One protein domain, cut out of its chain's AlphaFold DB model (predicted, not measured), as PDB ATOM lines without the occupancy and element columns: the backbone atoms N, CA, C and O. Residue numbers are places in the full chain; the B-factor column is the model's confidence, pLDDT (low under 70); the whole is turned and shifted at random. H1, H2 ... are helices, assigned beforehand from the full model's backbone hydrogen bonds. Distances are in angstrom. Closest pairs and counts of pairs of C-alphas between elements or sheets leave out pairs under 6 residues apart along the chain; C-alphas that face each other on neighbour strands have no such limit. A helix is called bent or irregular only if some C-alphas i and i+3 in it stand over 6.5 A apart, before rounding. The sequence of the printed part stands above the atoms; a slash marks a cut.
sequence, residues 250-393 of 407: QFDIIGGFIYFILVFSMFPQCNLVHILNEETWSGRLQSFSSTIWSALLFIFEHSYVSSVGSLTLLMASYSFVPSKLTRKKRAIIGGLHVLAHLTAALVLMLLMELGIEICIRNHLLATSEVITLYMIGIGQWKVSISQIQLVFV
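Overview. This is residues 250 to 393 of the 407 residues of the protein "Metallophos domain-containing protein" of Aegilops tauschii subsp. strangulata (UniProt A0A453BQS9). One long helix, H5, makes the longest axis; H1 and H3 cross it, and H4 folds back on it as a hairpin. Short H2 packs on H3, while H6 touches no helix and its residues 386 to 393 stick out. The printed part has 144 residues with six named helices, H1 to H6 in chain order, and no named strand: all helix. It is only just loose, close to compact, with a radius of gyration of the C-alphas of 17.7 A and spans of 57 by 46 by 33 A.

Along the chain. H1, residues 250 to 266, begins at C-alpha 250 (318.272, 248.905, 136.586) and is 25.4 A long. It has a kink of 29 degrees near residue 260 and is irregular, with C-alphas 262 and 265 7.9 A apart. H2 is residues 273 to 277, 6.2 A; H3 281 to 302, 30.9 A; H4 305 to 320, 22.3 A. H5, residues 327 to 361, is 50.4 A long. H6, residues 373 to 393, 30.1 A, ends at C-alpha 393 (308.630, 277.395, 120.269).

Arrangement. H3 is the hub, touching four helices. With residues 263 to 266 alone, H1 touches H3, about perpendicular at 83 degrees; the closest C-alphas, of Met 266 and Ala 295, are 6.9 A apart. H3 touches H5 at a steep tilt of 62 degrees, closest at C-alphas of Ile 292 and Leu 346, 6.4 A. H4 and H5 form a hairpin, closest at C-alphas of Tyr 318 and Gly 334, 4.7 A. Every O i to N i+4 pair is within hydrogen-bond range in H2 to H6, against 10 of 13 in H1.

Size, cuts and confidence. The C-alphas of Lys 324 and Glu 369, the two farthest apart, are 59.0 A apart. The printed part has no cut. The link H5 to H6 is long; pLDDT is under 70 at residues 270 to 271 and 366 to 393.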
ATOM      1  N   GLN A 250     318.664 248.149 137.783       86.62
ATOM      2  CA  GLN A 250     318.272 248.905 136.586       86.62
ATOM      3  C   GLN A 250     317.422 250.139 136.928       86.62
ATOM      4  O   GLN A 250     317.461 251.138 136.211       86.62
ATOM      5  N   PHE A 251     316.690 250.096 138.044       83.06
ATOM      6  CA  PHE A 251     315.948 251.239 138.561       83.06
ATOM      7  C   PHE A 251     316.880 252.390 138.966       83.06
ATOM      8  O   PHE A 251     316.481 253.545 138.848       83.06
ATOM      9  N   ASP A 252     318.132 252.110 139.351       85.81
ATOM     10  CA  ASP A 252     319.119 253.146 139.677       85.81
ATOM     11  C   ASP A 252     319.506 253.967 138.435       85.81
ATOM     12  O   ASP A 252     319.786 255.154 138.569       85.81
ATOM     13  N   ILE A 253     319.477 253.388 137.225       88.94
ATOM     14  CA  ILE A 253     319.732 254.138 135.977       88.94
ATOM     15  C   ILE A 253     318.610 255.153 135.744       88.94
ATOM     16  O   ILE A 253     318.869 256.331 135.499       88.94
ATOM     17  N   ILE A 254     317.359 254.701 135.857       89.06
ATOM     18  CA  ILE A 254     316.178 255.561 135.712       89.06
ATOM     19  C   ILE A 254     316.194 256.643 136.799       89.06
ATOM     20  O   ILE A 254     316.012 257.821 136.500       89.06
ATOM     21  N   GLY A 255     316.474 256.260 138.046       89.12
ATOM     22  CA  GLY A 255     316.618 257.183 139.170       89.12
ATOM     23  C   GLY A 255     317.729 258.208 138.951       89.12
ATOM     24  O   GLY A 255     317.511 259.391 139.190       89.12
ATOM     25  N   GLY A 256     318.882 257.787 138.427       91.19
ATOM     26  CA  GLY A 256     319.997 258.666 138.077       91.19
ATOM     27  C   GLY A 256     319.625 259.683 137.002       91.19
ATOM     28  O   GLY A 256     319.932 260.863 137.150       91.19
ATOM     29  N   PHE A 257     318.892 259.265 135.967       92.00
ATOM     30  CA  PHE A 257     318.383 260.176 134.941       92.00
ATOM     31  C   PHE A 257     317.364 261.177 135.504       92.00
ATOM     32  O   PHE A 257     317.441 262.369 135.210       92.00
ATOM     33  N   ILE A 258     316.449 260.725 136.369       91.75
ATOM     34  CA  ILE A 258     315.509 261.612 137.074       91.75
ATOM     35  C   ILE A 258     316.282 262.628 137.921       91.75
ATOM     36  O   ILE A 258     316.021 263.823 137.828       91.75
ATOM     37  N   TYR A 259     317.263 262.178 138.706       94.00
ATOM     38  CA  TYR A 259     318.088 263.045 139.549       94.00
ATOM     39  C   TYR A 259     318.878 264.054 138.718       94.00
ATOM     40  O   TYR A 259     318.935 265.225 139.083       94.00
ATOM     41  N   PHE A 260     319.423 263.628 137.579       92.81
ATOM     42  CA  PHE A 260     320.090 264.521 136.644       92.81
ATOM     43  C   PHE A 260     319.146 265.618 136.148       92.81
ATOM     44  O   PHE A 260     319.517 266.781 136.215       92.81
ATOM     45  N   ILE A 261     317.911 265.297 135.741       93.19
ATOM     46  CA  ILE A 261     316.910 266.308 135.345       93.19
ATOM     47  C   ILE A 261     316.604 267.274 136.500       93.19
ATOM     48  O   ILE A 261     316.560 268.490 136.289       93.19
ATOM     49  N   LEU A 262     316.432 266.757 137.724       94.12
ATOM     50  CA  LEU A 262     316.109 267.572 138.903       94.12
ATOM     51  C   LEU A 262     317.155 268.654 139.184       94.12
ATOM     52  O   LEU A 262     316.793 269.713 139.680       94.12
ATOM     53  N   VAL A 263     318.424 268.416 138.848       93.69
ATOM     54  CA  VAL A 263     319.517 269.379 139.070       93.69
ATOM     55  C   VAL A 263     320.172 269.881 137.786       93.69
ATOM     56  O   VAL A 263     321.123 270.652 137.854       93.69
ATOM     57  N   PHE A 264     319.662 269.494 136.613       90.88
ATOM     58  CA  PHE A 264     320.263 269.781 135.306       90.88
ATOM     59  C   PHE A 264     320.605 271.259 135.128       90.88
ATOM     60  O   PHE A 264     321.679 271.628 134.651       90.88
ATOM     61  N   SER A 265     319.687 272.129 135.540       88.69
ATOM     62  CA  SER A 265     319.853 273.565 135.386       88.69
ATOM     63  C   SER A 265     320.983 274.136 136.247       88.69
ATOM     64  O   SER A 265     321.507 275.188 135.882       88.69
ATOM     65  N   MET A 266     321.395 273.440 137.314       88.25
ATOM     66  CA  MET A 266     322.452 273.877 138.233       88.25
ATOM     67  C   MET A 266     323.851 273.603 137.683       88.25
ATOM     68  O   MET A 266     324.816 274.195 138.145       88.25
ATOM     69  N   PHE A 267     323.985 272.730 136.690       84.44
ATOM     70  CA  PHE A 267     325.284 272.402 136.121       84.44
ATOM     71  C   PHE A 267     325.794 273.470 135.138       84.44
ATOM     72  O   PHE A 267     325.016 273.922 134.305       84.44
ATOM     73  N   PRO A 268     327.086 273.819 135.103       80.00
ATOM     74  CA  PRO A 268     328.080 273.573 136.136       80.00
ATOM     75  C   PRO A 268     327.943 274.586 137.282       80.00
ATOM     76  O   PRO A 268     327.555 275.736 137.063       80.00
ATOM     77  N   GLN A 269     328.300 274.179 138.498       78.69
ATOM     78  CA  GLN A 269     328.444 275.120 139.612       78.69
ATOM     79  C   GLN A 269     329.827 275.778 139.546       78.69
ATOM     80  O   GLN A 269     330.849 275.097 139.528       78.69
ATOM     81  N   CYS A 270     329.870 277.108 139.505       66.88
ATOM     82  CA  CYS A 270     331.127 277.853 139.501       66.88
ATOM     83  C   CYS A 270     331.515 278.233 140.938       66.88
ATOM     84  O   CYS A 270     330.688 278.782 141.664       66.88
ATOM     85  N   ASN A 271     332.786 278.030 141.306       69.06
ATOM     86  CA  ASN A 271     333.389 278.524 142.552       69.06
ATOM     87  C   ASN A 271     332.844 277.874 143.848       69.06
ATOM     88  O   ASN A 271     332.427 278.567 144.781       69.06
ATOM     89  N   LEU A 272     332.878 276.537 143.943       80.19
ATOM     90  CA  LEU A 272     332.536 275.811 145.182       80.19
ATOM     91  C   LEU A 272     333.677 275.826 146.212       80.19
ATOM     92  O   LEU A 272     333.464 275.499 147.379       80.19
ATOM     93  N   VAL A 273     334.861 276.298 145.815       73.19
ATOM     94  CA  VAL A 273     336.052 276.530 146.647       73.19
ATOM     95  C   VAL A 273     335.747 277.184 147.987       73.19
ATOM     96  O   VAL A 273     336.375 276.837 148.987       73.19
ATOM     97  N   HIS A 274     334.824 278.145 148.017       80.00
ATOM     98  CA  HIS A 274     334.487 278.867 149.241       80.00
ATOM     99  C   HIS A 274     334.060 277.910 150.369       80.00
ATOM    100  O   HIS A 274     334.421 278.143 151.516       80.00
ATOM    101  N   ILE A 275     333.426 276.777 150.032       83.25
ATOM    102  CA  ILE A 275     333.061 275.716 150.982       83.25
ATOM    103  C   ILE A 275     334.311 275.058 151.585       83.25
ATOM    104  O   ILE A 275     334.308 274.700 152.758       83.25
ATOM    105  N   LEU A 276     335.386 274.880 150.810       79.44
ATOM    106  CA  LEU A 276     336.633 274.243 151.266       79.44
ATOM    107  C   LEU A 276     337.565 275.198 152.016       79.44
ATOM    108  O   LEU A 276     338.377 274.739 152.817       79.44
ATOM    109  N   ASN A 277     337.453 276.501 151.758       83.25
ATOM    110  CA  ASN A 277     338.289 277.530 152.376       83.25
ATOM    111  C   ASN A 277     337.881 277.862 153.821       83.25
ATOM    112  O   ASN A 277     338.640 278.522 154.524       83.25
ATOM    113  N   GLU A 278     336.710 277.411 154.273       87.31
ATOM    114  CA  GLU A 278     336.259 277.586 155.652       87.31
ATOM    115  C   GLU A 278     337.179 276.848 156.643       87.31
ATOM    116  O   GLU A 278     337.433 275.636 156.531       87.31
ATOM    117  N   GLU A 279     337.666 277.581 157.649       82.12
ATOM    118  CA  GLU A 279     338.625 277.079 158.643       82.12
ATOM    119  C   GLU A 279     337.983 276.087 159.624       82.12
ATOM    120  O   GLU A 279     338.637 275.160 160.106       82.12
ATOM    121  N   THR A 280     336.682 276.238 159.893       91.19
ATOM    122  CA  THR A 280     335.947 275.417 160.864       91.19
ATOM    123  C   THR A 280     335.010 274.421 160.187       91.19
ATOM    124  O   THR A 280     334.394 274.707 159.162       91.19
ATOM    125  N   TRP A 281     334.825 273.245 160.800       88.31
ATOM    126  CA  TRP A 281     333.852 272.250 160.325       88.31
ATOM    127  C   TRP A 281     332.414 272.784 160.297       88.31
ATOM    128  O   TRP A 281     331.660 272.464 159.378       88.31
ATOM    129  N   SER A 282     332.041 273.618 161.270       90.25
ATOM    130  CA  SER A 282     330.743 274.295 161.298       90.25
ATOM    131  C   SER A 282     330.583 275.281 160.142       90.25
ATOM    132  O   SER A 282     329.529 275.286 159.511       90.25
ATOM    133  N   GLY A 283     331.627 276.055 159.823       90.00
ATOM    134  CA  GLY A 283     331.635 276.983 158.688       90.00
ATOM    135  C   GLY A 283     331.445 276.253 157.361       90.00
ATOM    136  O   GLY A 283     330.560 276.606 156.585       90.00
ATOM    137  N   ARG A 284     332.162 275.140 157.152       89.62
ATOM    138  CA  ARG A 284     331.997 274.278 155.965       89.62
ATOM    139  C   ARG A 284     330.569 273.761 155.820       89.62
ATOM    140  O   ARG A 284     329.996 273.827 154.737       89.62
ATOM    141  N   LEU A 285     329.983 273.257 156.910       89.94
ATOM    142  CA  LEU A 285     328.619 272.727 156.899       89.94
ATOM    143  C   LEU A 285     327.583 273.826 156.625       89.94
ATOM    144  O   LEU A 285     326.629 273.599 155.878       89.94
ATOM    145  N   GLN A 286     327.774 275.011 157.205       91.75
ATOM    146  CA  GLN A 286     326.911 276.165 156.978       91.75
ATOM    147  C   GLN A 286     327.005 276.651 155.532       91.75
ATOM    148  O   GLN A 286     325.970 276.841 154.897       91.75
ATOM    149  N   SER A 287     328.218 276.796 154.996       90.25
ATOM    150  CA  SER A 287     328.455 277.182 153.604       90.25
ATOM    151  C   SER A 287     327.821 276.173 152.643       90.25
ATOM    152  O   SER A 287     327.001 276.566 151.819       90.25
ATOM    153  N   PHE A 288     328.061 274.871 152.839       91.19
ATOM    154  CA  PHE A 288     327.447 273.803 152.042       91.19
ATOM    155  C   PHE A 288     325.911 273.846 152.087       91.19
ATOM    156  O   PHE A 288     325.245 273.775 151.052       91.19
ATOM    157  N   SER A 289     325.333 274.016 153.279       91.81
ATOM    158  CA  SER A 289     323.878 274.117 153.454       91.81
ATOM    159  C   SER A 289     323.311 275.374 152.789       91.81
ATOM    160  O   SER A 289     322.246 275.318 152.174       91.81
ATOM    161  N   SER A 290     324.030 276.497 152.865       91.56
ATOM    162  CA  SER A 290     323.642 277.738 152.199       91.56
ATOM    163  C   SER A 290     323.691 277.597 150.680       91.56
ATOM    164  O   SER A 290     322.784 278.077 150.010       91.56
ATOM    165  N   THR A 291     324.692 276.907 150.125       91.44
ATOM    166  CA  THR A 291     324.769 276.629 148.683       91.44
ATOM    167  C   THR A 291     323.600 275.760 148.226       91.44
ATOM    168  O   THR A 291     322.979 276.070 147.211       91.44
ATOM    169  N   ILE A 292     323.236 274.720 148.991       91.75
ATOM    170  CA  ILE A 292     322.036 273.908 148.713       91.75
ATOM    171  C   ILE A 292     320.787 274.784 148.702       91.75
ATOM    172  O   ILE A 292     319.973 274.675 147.787       91.75
ATOM    173  N   TRP A 293     320.631 275.648 149.705       92.06
ATOM    174  CA  TRP A 293     319.473 276.529 149.816       92.06
ATOM    175  C   TRP A 293     319.374 277.506 148.639       92.06
ATOM    176  O   TRP A 293     318.315 277.633 148.027       92.06
ATOM    177  N   SER A 294     320.484 278.142 148.260       91.19
ATOM    178  CA  SER A 294     320.540 279.025 147.093       91.19
ATOM    179  C   SER A 294     320.234 278.284 145.791       91.19
ATOM    180  O   SER A 294     319.464 278.786 144.974       91.19
ATOM    181  N   ALA A 295     320.773 277.075 145.605       90.25
ATOM    182  CA  ALA A 295     320.482 276.248 144.435       90.25
ATOM    183  C   ALA A 295     319.001 275.836 144.381       90.25
ATOM    184  O   ALA A 295     318.387 275.874 143.317       90.25
ATOM    185  N   LEU A 296     318.402 275.503 145.529       91.19
ATOM    186  CA  LEU A 296     316.977 275.196 145.639       91.19
ATOM    187  C   LEU A 296     316.116 276.382 145.179       91.19
ATOM    188  O   LEU A 296     315.237 276.200 144.340       91.19
ATOM    189  N   LEU A 297     316.381 277.588 145.693       90.50
ATOM    190  CA  LEU A 297     315.658 278.801 145.288       90.50
ATOM    191  C   LEU A 297     315.827 279.075 143.791       90.50
ATOM    192  O   LEU A 297     314.843 279.299 143.087       90.50
ATOM    193  N   PHE A 298     317.051 278.952 143.275       90.00
ATOM    194  CA  PHE A 298     317.332 279.167 141.858       90.00
ATOM    195  C   PHE A 298     316.570 278.188 140.951       90.00
ATOM    196  O   PHE A 298     316.071 278.594 139.899       90.00
ATOM    197  N   ILE A 299     316.429 276.915 141.346       90.31
ATOM    198  CA  ILE A 299     315.628 275.936 140.593       90.31
ATOM    199  C   ILE A 299     314.196 276.441 140.403       90.31
ATOM    200  O   ILE A 299     313.670 276.361 139.293       90.31
ATOM    201  N   PHE A 300     313.566 276.979 141.445       87.25
ATOM    202  CA  PHE A 300     312.171 277.410 141.359       87.25
ATOM    203  C   PHE A 300     311.989 278.789 140.722       87.25
ATOM    204  O   PHE A 300     310.981 279.008 140.056       87.25
ATOM    205  N   GLU A 301     312.945 279.699 140.894       89.44
ATOM    206  CA  GLU A 301     312.824 281.077 140.406       89.44
ATOM    207  C   GLU A 301     313.293 281.254 138.956       89.44
ATOM    208  O   GLU A 301     312.705 282.037 138.213       89.44
ATOM    209  N   HIS A 302     314.342 280.537 138.541       86.12
ATOM    210  CA  HIS A 302     315.086 280.860 137.317       86.12
ATOM    211  C   HIS A 302     315.266 279.677 136.357       86.12
ATOM    212  O   HIS A 302     315.767 279.858 135.246       86.12
ATOM    213  N   SER A 303     314.884 278.455 136.748       87.38
ATOM    214  CA  SER A 303     315.109 277.262 135.926       87.38
ATOM    215  C   SER A 303     313.841 276.752 135.240       87.38
ATOM    216  O   SER A 303     312.794 276.621 135.864       87.38
ATOM    217  N   TYR A 304     313.944 276.390 133.957       86.25
ATOM    218  CA  TYR A 304     312.840 275.760 133.223       86.25
ATOM    219  C   TYR A 304     312.870 274.232 133.354       86.25
ATOM    220  O   TYR A 304     311.893 273.624 133.783       86.25
ATOM    221  N   VAL A 305     314.003 273.594 133.031       89.38
ATOM    222  CA  VAL A 305     314.114 272.123 132.984       89.38
ATOM    223  C   VAL A 305     313.960 271.498 134.373       89.38
ATOM    224  O   VAL A 305     313.113 270.627 134.568       89.38
ATOM    225  N   SER A 306     314.740 271.960 135.353       92.81
ATOM    226  CA  SER A 306     314.707 271.406 136.712       92.81
ATOM    227  C   SER A 306     313.406 271.731 137.460       92.81
ATOM    228  O   SER A 306     312.908 270.885 138.208       92.81
ATOM    229  N   SER A 307     312.790 272.891 137.202       91.69
ATOM    230  CA  SER A 307     311.460 273.234 137.731       91.69
ATOM    231  C   SER A 307     310.357 272.332 137.161       91.69
ATOM    232  O   SER A 307     309.597 271.731 137.924       91.69
ATOM    233  N   VAL A 308     310.318 272.131 135.836       92.81
ATOM    234  CA  VAL A 308     309.361 271.209 135.192       92.81
ATOM    235  C   VAL A 308     309.570 269.769 135.669       92.81
ATOM    236  O   VAL A 308     308.595 269.069 135.955       92.81
ATOM    237  N   GLY A 309     310.822 269.326 135.818       93.62
ATOM    238  CA  GLY A 309     311.150 268.015 136.382       93.62
ATOM    239  C   GLY A 309     310.630 267.843 137.812       93.62
ATOM    240  O   GLY A 309     309.997 266.833 138.126       93.62
ATOM    241  N   SER A 310     310.816 268.860 138.656       93.56
ATOM    242  CA  SER A 310     310.331 268.878 140.044       93.56
ATOM    243  C   SER A 310     308.802 268.855 140.119       93.56
ATOM    244  O   SER A 310     308.232 268.099 140.908       93.56
ATOM    245  N   LEU A 311     308.120 269.622 139.261       93.94
ATOM    246  CA  LEU A 311     306.659 269.623 139.164       93.94
ATOM    247  C   LEU A 311     306.118 268.270 138.685       93.94
ATOM    248  O   LEU A 311     305.163 267.747 139.258       93.94
ATOM    249  N   THR A 312     306.753 267.676 137.676       94.75
ATOM    250  CA  THR A 312     306.390 266.347 137.164       94.75
ATOM    251  C   THR A 312     306.543 265.293 138.256       94.75
ATOM    252  O   THR A 312     305.631 264.492 138.476       94.75
ATOM    253  N   LEU A 313     307.651 265.329 139.005       94.62
ATOM    254  CA  LEU A 313     307.860 264.438 140.142       94.62
ATOM    255  C   LEU A 313     306.810 264.667 141.236       94.62
ATOM    256  O   LEU A 313     306.339 263.695 141.820       94.62
ATOM    257  N   LEU A 314     306.385 265.908 141.490       95.00
ATOM    258  CA  LEU A 314     305.316 266.215 142.447       95.00
ATOM    259  C   LEU A 314     303.963 265.655 142.017       95.00
ATOM    260  O   LEU A 314     303.281 265.025 142.828       95.00
ATOM    261  N   MET A 315     303.591 265.831 140.751       95.00
ATOM    262  CA  MET A 315     302.357 265.273 140.195       95.00
ATOM    263  C   MET A 315     302.362 263.743 140.252       95.00
ATOM    264  O   MET A 315     301.373 263.135 140.675       95.00
ATOM    265  N   ALA A 316     303.487 263.120 139.891       94.19
ATOM    266  CA  ALA A 316     303.670 261.679 139.993       94.19
ATOM    267  C   ALA A 316     303.564 261.220 141.454       94.19
ATOM    268  O   ALA A 316     302.737 260.369 141.770       94.19
ATOM    269  N   SER A 317     304.318 261.842 142.362       93.94
ATOM    270  CA  SER A 317     304.330 261.508 143.792       93.94
ATOM    271  C   SER A 317     302.937 261.617 144.403       93.94
ATOM    272  O   SER A 317     302.486 260.694 145.071       93.94
ATOM    273  N   TYR A 318     302.197 262.692 144.118       94.69
ATOM    274  CA  TYR A 318     300.807 262.846 144.557       94.69
ATOM    275  C   TYR A 318     299.892 261.723 144.041       94.69
ATOM    276  O   TYR A 318     299.007 261.245 144.763       94.69
ATOM    277  N   SER A 319     300.091 261.308 142.789       93.06
ATOM    278  CA  SER A 319     299.298 260.265 142.129       93.06
ATOM    279  C   SER A 319     299.601 258.869 142.673       93.06
ATOM    280  O   SER A 319     298.678 258.073 142.816       93.06
ATOM    281  N   PHE A 320     300.856 258.595 143.041       91.62
ATOM    282  CA  PHE A 320     301.275 257.321 143.633       91.62
ATOM    283  C   PHE A 320     300.884 257.170 145.109       91.62
ATOM    284  O   PHE A 320     300.779 256.041 145.589       91.62
ATOM    285  N   VAL A 321     300.636 258.263 145.845       90.12
ATOM    286  CA  VAL A 321     300.100 258.147 147.209       90.12
ATOM    287  C   VAL A 321     298.671 257.579 147.144       90.12
ATOM    288  O   VAL A 321     297.830 258.167 146.454       90.12
ATOM    289  N   PRO A 322     298.360 256.498 147.895       85.62
ATOM    290  CA  PRO A 322     297.076 255.805 147.825       85.62
ATOM    291  C   PRO A 322     295.862 256.734 147.891       85.62
ATOM    292  O   PRO A 322     295.774 257.614 148.754       85.62
ATOM    293  N   SER A 323     294.883 256.485 147.019       85.00
ATOM    294  CA  SER A 323     293.632 257.254 146.936       85.00
ATOM    295  C   SER A 323     292.775 257.167 148.203       85.00
ATOM    296  O   SER A 323     291.984 258.076 148.448       85.00
ATOM    297  N   LYS A 324     292.983 256.134 149.035       81.75
ATOM    298  CA  LYS A 324     292.358 255.976 150.359       81.75
ATOM    299  C   LYS A 324     292.757 257.074 151.358       81.75
ATOM    300  O   LYS A 324     292.068 257.302 152.347       81.75
ATOM    301  N   LEU A 325     293.868 257.781 151.127       85.81
ATOM    302  CA  LEU A 325     294.284 258.904 151.968       85.81
ATOM    303  C   LEU A 325     293.617 260.215 151.531       85.81
ATOM    304  O   LEU A 325     293.396 260.474 150.349       85.81
ATOM    305  N   THR A 326     293.354 261.103 152.494       90.31
ATOM    306  CA  THR A 326     292.756 262.415 152.208       90.31
ATOM    307  C   THR A 326     293.640 263.244 151.271       90.31
ATOM    308  O   THR A 326     294.870 263.179 151.345       90.31
ATOM    309  N   ARG A 327     293.031 264.098 150.430       92.44
ATOM    310  CA  ARG A 327     293.763 264.968 149.483       92.44
ATOM    311  C   ARG A 327     294.878 265.775 150.162       92.44
ATOM    312  O   ARG A 327     295.958 265.903 149.598       92.44
ATOM    313  N   LYS A 328     294.640 266.247 151.394       93.81
ATOM    314  CA  LYS A 328     295.634 266.959 152.213       93.81
ATOM    315  C   LYS A 328     296.828 266.071 152.575       93.81
ATOM    316  O   LYS A 328     297.964 266.484 152.379       93.81
ATOM    317  N   LYS A 329     296.594 264.848 153.071       92.38
ATOM    318  CA  LYS A 329     297.681 263.907 153.399       92.38
ATOM    319  C   LYS A 329     298.479 263.522 152.156       92.38
ATOM    320  O   LYS A 329     299.699 263.479 152.222       92.38
ATOM    321  N   ARG A 330     297.800 263.313 151.025       94.50
ATOM    322  CA  ARG A 330     298.444 263.025 149.734       94.50
ATOM    323  C   ARG A 330     299.367 264.156 149.289       94.50
ATOM    324  O   ARG A 330     300.507 263.887 148.930       94.50
ATOM    325  N   ALA A 331     298.909 265.405 149.388       94.50
ATOM    326  CA  ALA A 331     299.728 266.578 149.081       94.50
ATOM    327  C   ALA A 331     300.943 266.704 150.014       94.50
ATOM    328  O   ALA A 331     302.046 266.934 149.534       94.50
ATOM    329  N   ILE A 332     300.763 266.490 151.324       95.75
ATOM    330  CA  ILE A 332     301.863 266.547 152.302       95.75
ATOM    331  C   ILE A 332     302.908 265.464 152.015       95.75
ATOM    332  O   ILE A 332     304.090 265.773 151.915       95.75
ATOM    333  N   ILE A 333     302.486 264.206 151.857       94.69
ATOM    334  CA  ILE A 333     303.402 263.085 151.596       94.69
ATOM    335  C   ILE A 333     304.128 263.293 150.263       94.69
ATOM    336  O   ILE A 333     305.346 263.165 150.215       94.69
ATOM    337  N   GLY A 334     303.397 263.661 149.205       95.06
ATOM    338  CA  GLY A 334     303.984 263.935 147.894       95.06
ATOM    339  C   GLY A 334     304.993 265.086 147.934       95.06
ATOM    340  O   GLY A 334     306.096 264.940 147.420       95.06
ATOM    341  N   GLY A 335     304.656 266.193 148.603       95.38
ATOM    342  CA  GLY A 335     305.552 267.341 148.758       95.38
ATOM    343  C   GLY A 335     306.823 267.008 149.540       95.38
ATOM    344  O   GLY A 335     307.920 267.318 149.082       95.38
ATOM    345  N   LEU A 336     306.697 266.315 150.678       95.88
ATOM    346  CA  LEU A 336     307.852 265.867 151.467       95.88
ATOM    347  C   LEU A 336     308.748 264.903 150.680       95.88
ATOM    348  O   LEU A 336     309.970 264.987 150.771       95.88
ATOM    349  N   HIS A 337     308.151 264.012 149.887       94.81
ATOM    350  CA  HIS A 337     308.886 263.067 149.053       94.81
ATOM    351  C   HIS A 337     309.703 263.778 147.964       94.81
ATOM    352  O   HIS A 337     310.896 263.512 147.820       94.81
ATOM    353  N   VAL A 338     309.098 264.735 147.253       94.94
ATOM    354  CA  VAL A 338     309.798 265.554 146.247       94.94
ATOM    355  C   VAL A 338     310.917 266.362 146.886       94.94
ATOM    356  O   VAL A 338     312.026 266.364 146.364       94.94
ATOM    357  N   LEU A 339     310.655 267.010 148.025       94.50
ATOM    358  CA  LEU A 339     311.662 267.802 148.729       94.50
ATOM    359  C   LEU A 339     312.862 266.940 149.141       94.50
ATOM    360  O   LEU A 339     314.005 267.362 148.968       94.50
ATOM    361  N   ALA A 340     312.620 265.722 149.631       95.12
ATOM    362  CA  ALA A 340     313.680 264.776 149.965       95.12
ATOM    363  C   ALA A 340     314.515 264.381 148.735       95.12
ATOM    364  O   ALA A 340     315.744 264.423 148.795       95.12
ATOM    365  N   HIS A 341     313.873 264.049 147.610       94.50
ATOM    366  CA  HIS A 341     314.573 263.699 146.369       94.50
ATOM    367  C   HIS A 341     315.347 264.875 145.771       94.50
ATOM    368  O   HIS A 341     316.492 264.698 145.364       94.50
ATOM    369  N   LEU A 342     314.767 266.075 145.769       94.62
ATOM    370  CA  LEU A 342     315.416 267.287 145.275       94.62
ATOM    371  C   LEU A 342     316.636 267.650 146.128       94.62
ATOM    372  O   LEU A 342     317.707 267.918 145.593       94.62
ATOM    373  N   THR A 343     316.504 267.566 147.455       94.31
ATOM    374  CA  THR A 343     317.618 267.794 148.387       94.31
ATOM    375  C   THR A 343     318.724 266.760 148.178       94.31
ATOM    376  O   THR A 343     319.891 267.122 148.083       94.31
ATOM    377  N   ALA A 344     318.376 265.475 148.045       95.25
ATOM    378  CA  ALA A 344     319.348 264.417 147.780       95.25
ATOM    379  C   ALA A 344     320.064 264.610 146.433       95.25
ATOM    380  O   ALA A 344     321.279 264.433 146.358       95.25
ATOM    381  N   ALA A 345     319.337 265.002 145.384       95.06
ATOM    382  CA  ALA A 345     319.917 265.288 144.076       95.06
ATOM    383  C   ALA A 345     320.882 266.483 144.137       95.06
ATOM    384  O   ALA A 345     321.985 266.391 143.603       95.06
ATOM    385  N   LEU A 346     320.516 267.561 144.843       94.12
ATOM    386  CA  LEU A 346     321.380 268.728 145.062       94.12
ATOM    387  C   LEU A 346     322.646 268.371 145.846       94.12
ATOM    388  O   LEU A 346     323.737 268.759 145.442       94.12
ATOM    389  N   VAL A 347     322.522 267.591 146.923       94.00
ATOM    390  CA  VAL A 347     323.672 267.108 147.704       94.00
ATOM    391  C   VAL A 347     324.616 266.290 146.824       94.00
ATOM    392  O   VAL A 347     325.815 266.551 146.814       94.00
ATOM    393  N   LEU A 348     324.095 265.321 146.066       93.31
ATOM    394  CA  LEU A 348     324.913 264.478 145.188       93.31
ATOM    395  C   LEU A 348     325.591 265.288 144.080       93.31
ATOM    396  O   LEU A 348     326.764 265.060 143.794       93.31
ATOM    397  N   MET A 349     324.872 266.246 143.495       93.25
ATOM    398  CA  MET A 349     325.411 267.166 142.499       93.25
ATOM    399  C   MET A 349     326.569 267.987 143.063       93.25
ATOM    400  O   MET A 349     327.648 267.989 142.475       93.25
ATOM    401  N   LEU A 350     326.382 268.618 144.227       91.25
ATOM    402  CA  LEU A 350     327.418 269.434 144.859       91.25
ATOM    403  C   LEU A 350     328.634 268.606 145.266       91.25
ATOM    404  O   LEU A 350     329.757 269.055 145.079       91.25
ATOM    405  N   LEU A 351     328.439 267.392 145.791       90.81
ATOM    406  CA  LEU A 351     329.549 266.492 146.116       90.81
ATOM    407  C   LEU A 351     330.333 266.076 144.866       90.81
ATOM    408  O   LEU A 351     331.561 266.005 144.914       90.81
ATOM    409  N   MET A 352     329.641 265.819 143.752       89.44
ATOM    410  CA  MET A 352     330.282 265.509 142.475       89.44
ATOM    411  C   MET A 352     331.085 266.707 141.953       89.44
ATOM    412  O   MET A 352     332.257 266.543 141.625       89.44
ATOM    413  N   GLU A 353     330.490 267.901 141.922       87.31
ATOM    414  CA  GLU A 353     331.154 269.137 141.481       87.31
ATOM    415  C   GLU A 353     332.356 269.496 142.366       87.31
ATOM    416  O   GLU A 353     333.427 269.825 141.862       87.31
ATOM    417  N   LEU A 354     332.227 269.333 143.685       88.19
ATOM    418  CA  LEU A 354     333.329 269.514 144.628       88.19
ATOM    419  C   LEU A 354     334.466 268.519 144.366       88.19
ATOM    420  O   LEU A 354     335.638 268.889 144.394       88.19
ATOM    421  N   GLY A 355     334.130 267.257 144.083       85.69
ATOM    422  CA  GLY A 355     335.102 266.235 143.697       85.69
ATOM    423  C   GLY A 355     335.842 266.596 142.409       85.69
ATOM    424  O   GLY A 355     337.069 266.502 142.363       85.69
ATOM    425  N   ILE A 356     335.120 267.074 141.391       83.19
ATOM    426  CA  ILE A 356     335.701 267.556 140.131       83.19
ATOM    427  C   ILE A 356     336.642 268.737 140.398       83.19
ATOM    428  O   ILE A 356     337.775 268.735 139.916       83.19
ATOM    429  N   GLU A 357     336.226 269.710 141.210       81.94
ATOM    430  CA  GLU A 357     337.038 270.884 141.546       81.94
ATOM    431  C   GLU A 357     338.312 270.520 142.327       81.94
ATOM    432  O   GLU A 357     339.391 271.047 142.039       81.94
ATOM    433  N   ILE A 358     338.236 269.560 143.254       83.50
ATOM    434  CA  ILE A 358     339.406 269.007 143.956       83.50
ATOM    435  C   ILE A 358     340.358 268.322 142.968       83.50
ATOM    436  O   ILE A 358     341.572 268.529 143.044       83.50
ATOM    437  N   CYS A 359     339.844 267.521 142.032       83.12
ATOM    438  CA  CYS A 359     340.669 266.869 141.015       83.12
ATOM    439  C   CYS A 359     341.367 267.887 140.102       83.12
ATOM    440  O   CYS A 359     342.548 267.715 139.801       83.12
ATOM    441  N   ILE A 360     340.675 268.960 139.710       78.88
ATOM    442  CA  ILE A 360     341.254 270.061 138.927       78.88
ATOM    443  C   ILE A 360     342.386 270.740 139.708       78.88
ATOM    444  O   ILE A 360     343.481 270.907 139.175       78.88
ATOM    445  N   ARG A 361     342.157 271.084 140.983       78.50
ATOM    446  CA  ARG A 361     343.156 271.743 141.849       78.50
ATOM    447  C   ARG A 361     344.418 270.921 142.064       78.50
ATOM    448  O   ARG A 361     345.500 271.484 142.148       78.50
ATOM    449  N   ASN A 362     344.279 269.603 142.153       83.31
ATOM    450  CA  ASN A 362     345.408 268.690 142.325       83.31
ATOM    451  C   ASN A 362     346.040 268.259 140.988       83.31
ATOM    452  O   ASN A 362     346.817 267.309 140.969       83.31
ATOM    453  N   HIS A 363     345.697 268.921 139.875       78.31
ATOM    454  CA  HIS A 363     346.193 268.612 138.528       78.31
ATOM    455  C   HIS A 363     345.941 267.156 138.084       78.31
ATOM    456  O   HIS A 363     346.674 266.610 137.263       78.31
ATOM    457  N   LEU A 364     344.887 266.519 138.609       77.38
ATOM    458  CA  LEU A 364     344.491 265.143 138.275       77.38
ATOM    459  C   LEU A 364     343.581 265.067 137.038       77.38
ATOM    460  O   LEU A 364     343.323 263.980 136.528       77.38
ATOM    461  N   LEU A 365     343.082 266.209 136.556       71.44
ATOM    462  CA  LEU A 365     342.283 266.335 135.338       71.44
ATOM    463  C   LEU A 365     342.944 267.346 134.399       71.44
ATOM    464  O   LEU A 365     343.312 268.438 134.826       71.44
ATOM    465  N   ALA A 366     343.068 266.992 133.117       59.03
ATOM    466  CA  ALA A 366     343.607 267.891 132.103       59.03
ATOM    467  C   ALA A 366     342.672 269.095 131.907       59.03
ATOM    468  O   ALA A 366     341.486 268.939 131.599       59.03
ATOM    469  N   THR A 367     343.212 270.297 132.075       56.91
ATOM    470  CA  THR A 367     342.510 271.563 131.860       56.91
ATOM    471  C   THR A 367     343.201 272.342 130.743       56.91
ATOM    472  O   THR A 367     344.424 272.445 130.711       56.91
ATOM    473  N   SER A 368     342.426 272.884 129.799       49.50
ATOM    474  CA  SER A 368     342.940 273.845 128.817       49.50
ATOM    475  C   SER A 368     342.697 275.241 129.372       49.50
ATOM    476  O   SER A 368     341.636 275.798 129.108       49.50
ATOM    477  N   GLU A 369     343.637 275.726 130.188       48.81
ATOM    478  CA  GLU A 369     343.823 277.067 130.796       48.81
ATOM    479  C   GLU A 369     342.625 277.800 131.452       48.81
ATOM    480  O   GLU A 369     342.849 278.582 132.368       48.81
ATOM    481  N   VAL A 370     341.364 277.535 131.095       51.44
ATOM    482  CA  VAL A 370     340.149 278.131 131.687       51.44
ATOM    483  C   VAL A 370     338.944 277.165 131.682       51.44
ATOM    484  O   VAL A 370     338.034 277.331 132.490       51.44
ATOM    485  N   ILE A 371     338.904 276.135 130.820       54.81
ATOM    486  CA  ILE A 371     337.701 275.295 130.621       54.81
ATOM    487  C   ILE A 371     338.039 273.799 130.732       54.81
ATOM    488  O   ILE A 371     338.980 273.309 130.103       54.81
ATOM    489  N   THR A 372     337.258 273.049 131.516       60.25
ATOM    490  CA  THR A 372     337.361 271.582 131.597       60.25
ATOM    491  C   THR A 372     336.507 270.899 130.528       60.25
ATOM    492  O   THR A 372     335.434 271.384 130.173       60.25
ATOM    493  N   LEU A 373     336.934 269.724 130.044       58.09
ATOM    494  CA  LEU A 373     336.139 268.871 129.137       58.09
ATOM    495  C   LEU A 373     334.712 268.616 129.661       58.09
ATOM    496  O   LEU A 373     333.764 268.559 128.884       58.09
ATOM    497  N   TYR A 374     334.560 268.534 130.985       61.84
ATOM    498  CA  TYR A 374     333.278 268.448 131.683       61.84
ATOM    499  C   TYR A 374     332.378 269.670 131.428       61.84
ATOM    500  O   TYR A 374     331.221 269.518 131.029       61.84
ATOM    501  N   MET A 375     332.919 270.883 131.580       61.38
ATOM    502  CA  MET A 375     332.193 272.123 131.299       61.38
ATOM    503  C   MET A 375     331.847 272.274 129.815       61.38
ATOM    504  O   MET A 375     330.761 272.756 129.496       61.38
ATOM    505  N   ILE A 376     332.718 271.815 128.907       59.81
ATOM    506  CA  ILE A 376     332.426 271.780 127.465       59.81
ATOM    507  C   ILE A 376     331.263 270.821 127.190       59.81
ATOM    508  O   ILE A 376     330.312 271.207 126.518       59.81
ATOM    509  N   GLY A 377     331.294 269.605 127.741       59.53
ATOM    510  CA  GLY A 377     330.237 268.608 127.544       59.53
ATOM    511  C   GLY A 377     328.862 269.088 128.018       59.53
ATOM    512  O   GLY A 377     327.887 269.009 127.269       59.53
ATOM    513  N   ILE A 378     328.785 269.655 129.225       64.44
ATOM    514  CA  ILE A 378     327.536 270.213 129.772       64.44
ATOM    515  C   ILE A 378     327.095 271.459 129.002       64.44
ATOM    516  O   ILE A 378     325.906 271.619 128.721       64.44
ATOM    517  N   GLY A 379     328.035 272.339 128.649       59.91
ATOM    518  CA  GLY A 379     327.756 273.543 127.870       59.91
ATOM    519  C   GLY A 379     327.153 273.214 126.505       59.91
ATOM    520  O   GLY A 379     326.116 273.770 126.148       59.91
ATOM    521  N   GLN A 380     327.734 272.253 125.783       59.53
ATOM    522  CA  GLN A 380     327.210 271.763 124.502       59.53
ATOM    523  C   GLN A 380     325.802 271.171 124.659       59.53
ATOM    524  O   GLN A 380     324.909 271.506 123.887       59.53
ATOM    525  N   TRP A 381     325.555 270.380 125.710       60.44
ATOM    526  CA  TRP A 381     324.222 269.839 126.003       60.44
ATOM    527  C   TRP A 381     323.178 270.921 126.295       60.44
ATOM    528  O   TRP A 381     322.052 270.844 125.801       60.44
ATOM    529  N   LYS A 382     323.535 271.949 127.074       62.56
ATOM    530  CA  LYS A 382     322.642 273.083 127.351       62.56
ATOM    531  C   LYS A 382     322.303 273.864 126.081       62.56
ATOM    532  O   LYS A 382     321.150 274.251 125.919       62.56
ATOM    533  N   VAL A 383     323.273 274.051 125.182       61.66
ATOM    534  CA  VAL A 383     323.061 274.704 123.879       61.66
ATOM    535  C   VAL A 383     322.170 273.856 122.968       61.66
ATOM    536  O   VAL A 383     321.245 274.387 122.361       61.66
ATOM    537  N   SER A 384     322.366 272.537 122.904       59.72
ATOM    538  CA  SER A 384     321.490 271.664 122.111       59.72
ATOM    539  C   SER A 384     320.050 271.651 122.636       59.72
ATOM    540  O   SER A 384     319.111 271.710 121.847       59.72
ATOM    541  N   ILE A 385     319.842 271.632 123.957       59.78
ATOM    542  CA  ILE A 385     318.492 271.673 124.546       59.78
ATOM    543  C   ILE A 385     317.824 273.032 124.320       59.78
ATOM    544  O   ILE A 385     316.633 273.068 124.007       59.78
ATOM    545  N   SER A 386     318.557 274.143 124.439       58.03
ATOM    546  CA  SER A 386     317.997 275.468 124.154       58.03
ATOM    547  C   SER A 386     317.651 275.633 122.673       58.03
ATOM    548  O   SER A 386     316.614 276.212 122.366       58.03
ATOM    549  N   GLN A 387     318.440 275.054 121.760       55.59
ATOM    550  CA  GLN A 387     318.115 274.989 120.331       55.59
ATOM    551  C   GLN A 387     316.862 274.145 120.063       55.59
ATOM    552  O   GLN A 387     315.992 274.591 119.322       55.59
ATOM    553  N   ILE A 388     316.708 272.985 120.711       54.50
ATOM    554  CA  ILE A 388     315.488 272.161 120.621       54.50
ATOM    555  C   ILE A 388     314.267 272.933 121.148       54.50
ATOM    556  O   ILE A 388     313.224 272.948 120.500       54.50
ATOM    557  N   GLN A 389     314.386 273.620 122.289       44.41
ATOM    558  CA  GLN A 389     313.313 274.469 122.818       44.41
ATOM    559  C   GLN A 389     312.964 275.620 121.865       44.41
ATOM    560  O   GLN A 389     311.784 275.900 121.677       44.41
ATOM    561  N   LEU A 390     313.958 276.252 121.229       44.53
ATOM    562  CA  LEU A 390     313.732 277.305 120.237       44.53
ATOM    563  C   LEU A 390     312.988 276.770 119.006       44.53
ATOM    564  O   LEU A 390     312.068 277.423 118.525       44.53
ATOM    565  N   VAL A 391     313.352 275.571 118.535       43.97
ATOM    566  CA  VAL A 391     312.680 274.881 117.424       43.97
ATOM    567  C   VAL A 391     311.225 274.581 117.784       43.97
ATOM    568  O   VAL A 391     310.343 274.977 117.036       43.97
ATOM    569  N   PHE A 392     310.941 274.000 118.955       35.16
ATOM    570  CA  PHE A 392     309.559 273.731 119.385       35.16
ATOM    571  C   PHE A 392     308.723 275.005 119.612       35.16
ATOM    572  O   PHE A 392     307.529 275.005 119.325       35.16
ATOM    573  N   VAL A 393     309.319 276.099 120.101       38.66
ATOM    574  CA  VAL A 393     308.630 277.395 120.269       38.66
ATOM    575  C   VAL A 393     308.328 278.053 118.917       38.66
ATOM    576  O   VAL A 393     307.254 278.631 118.745       38.66
TER     577      VAL A 393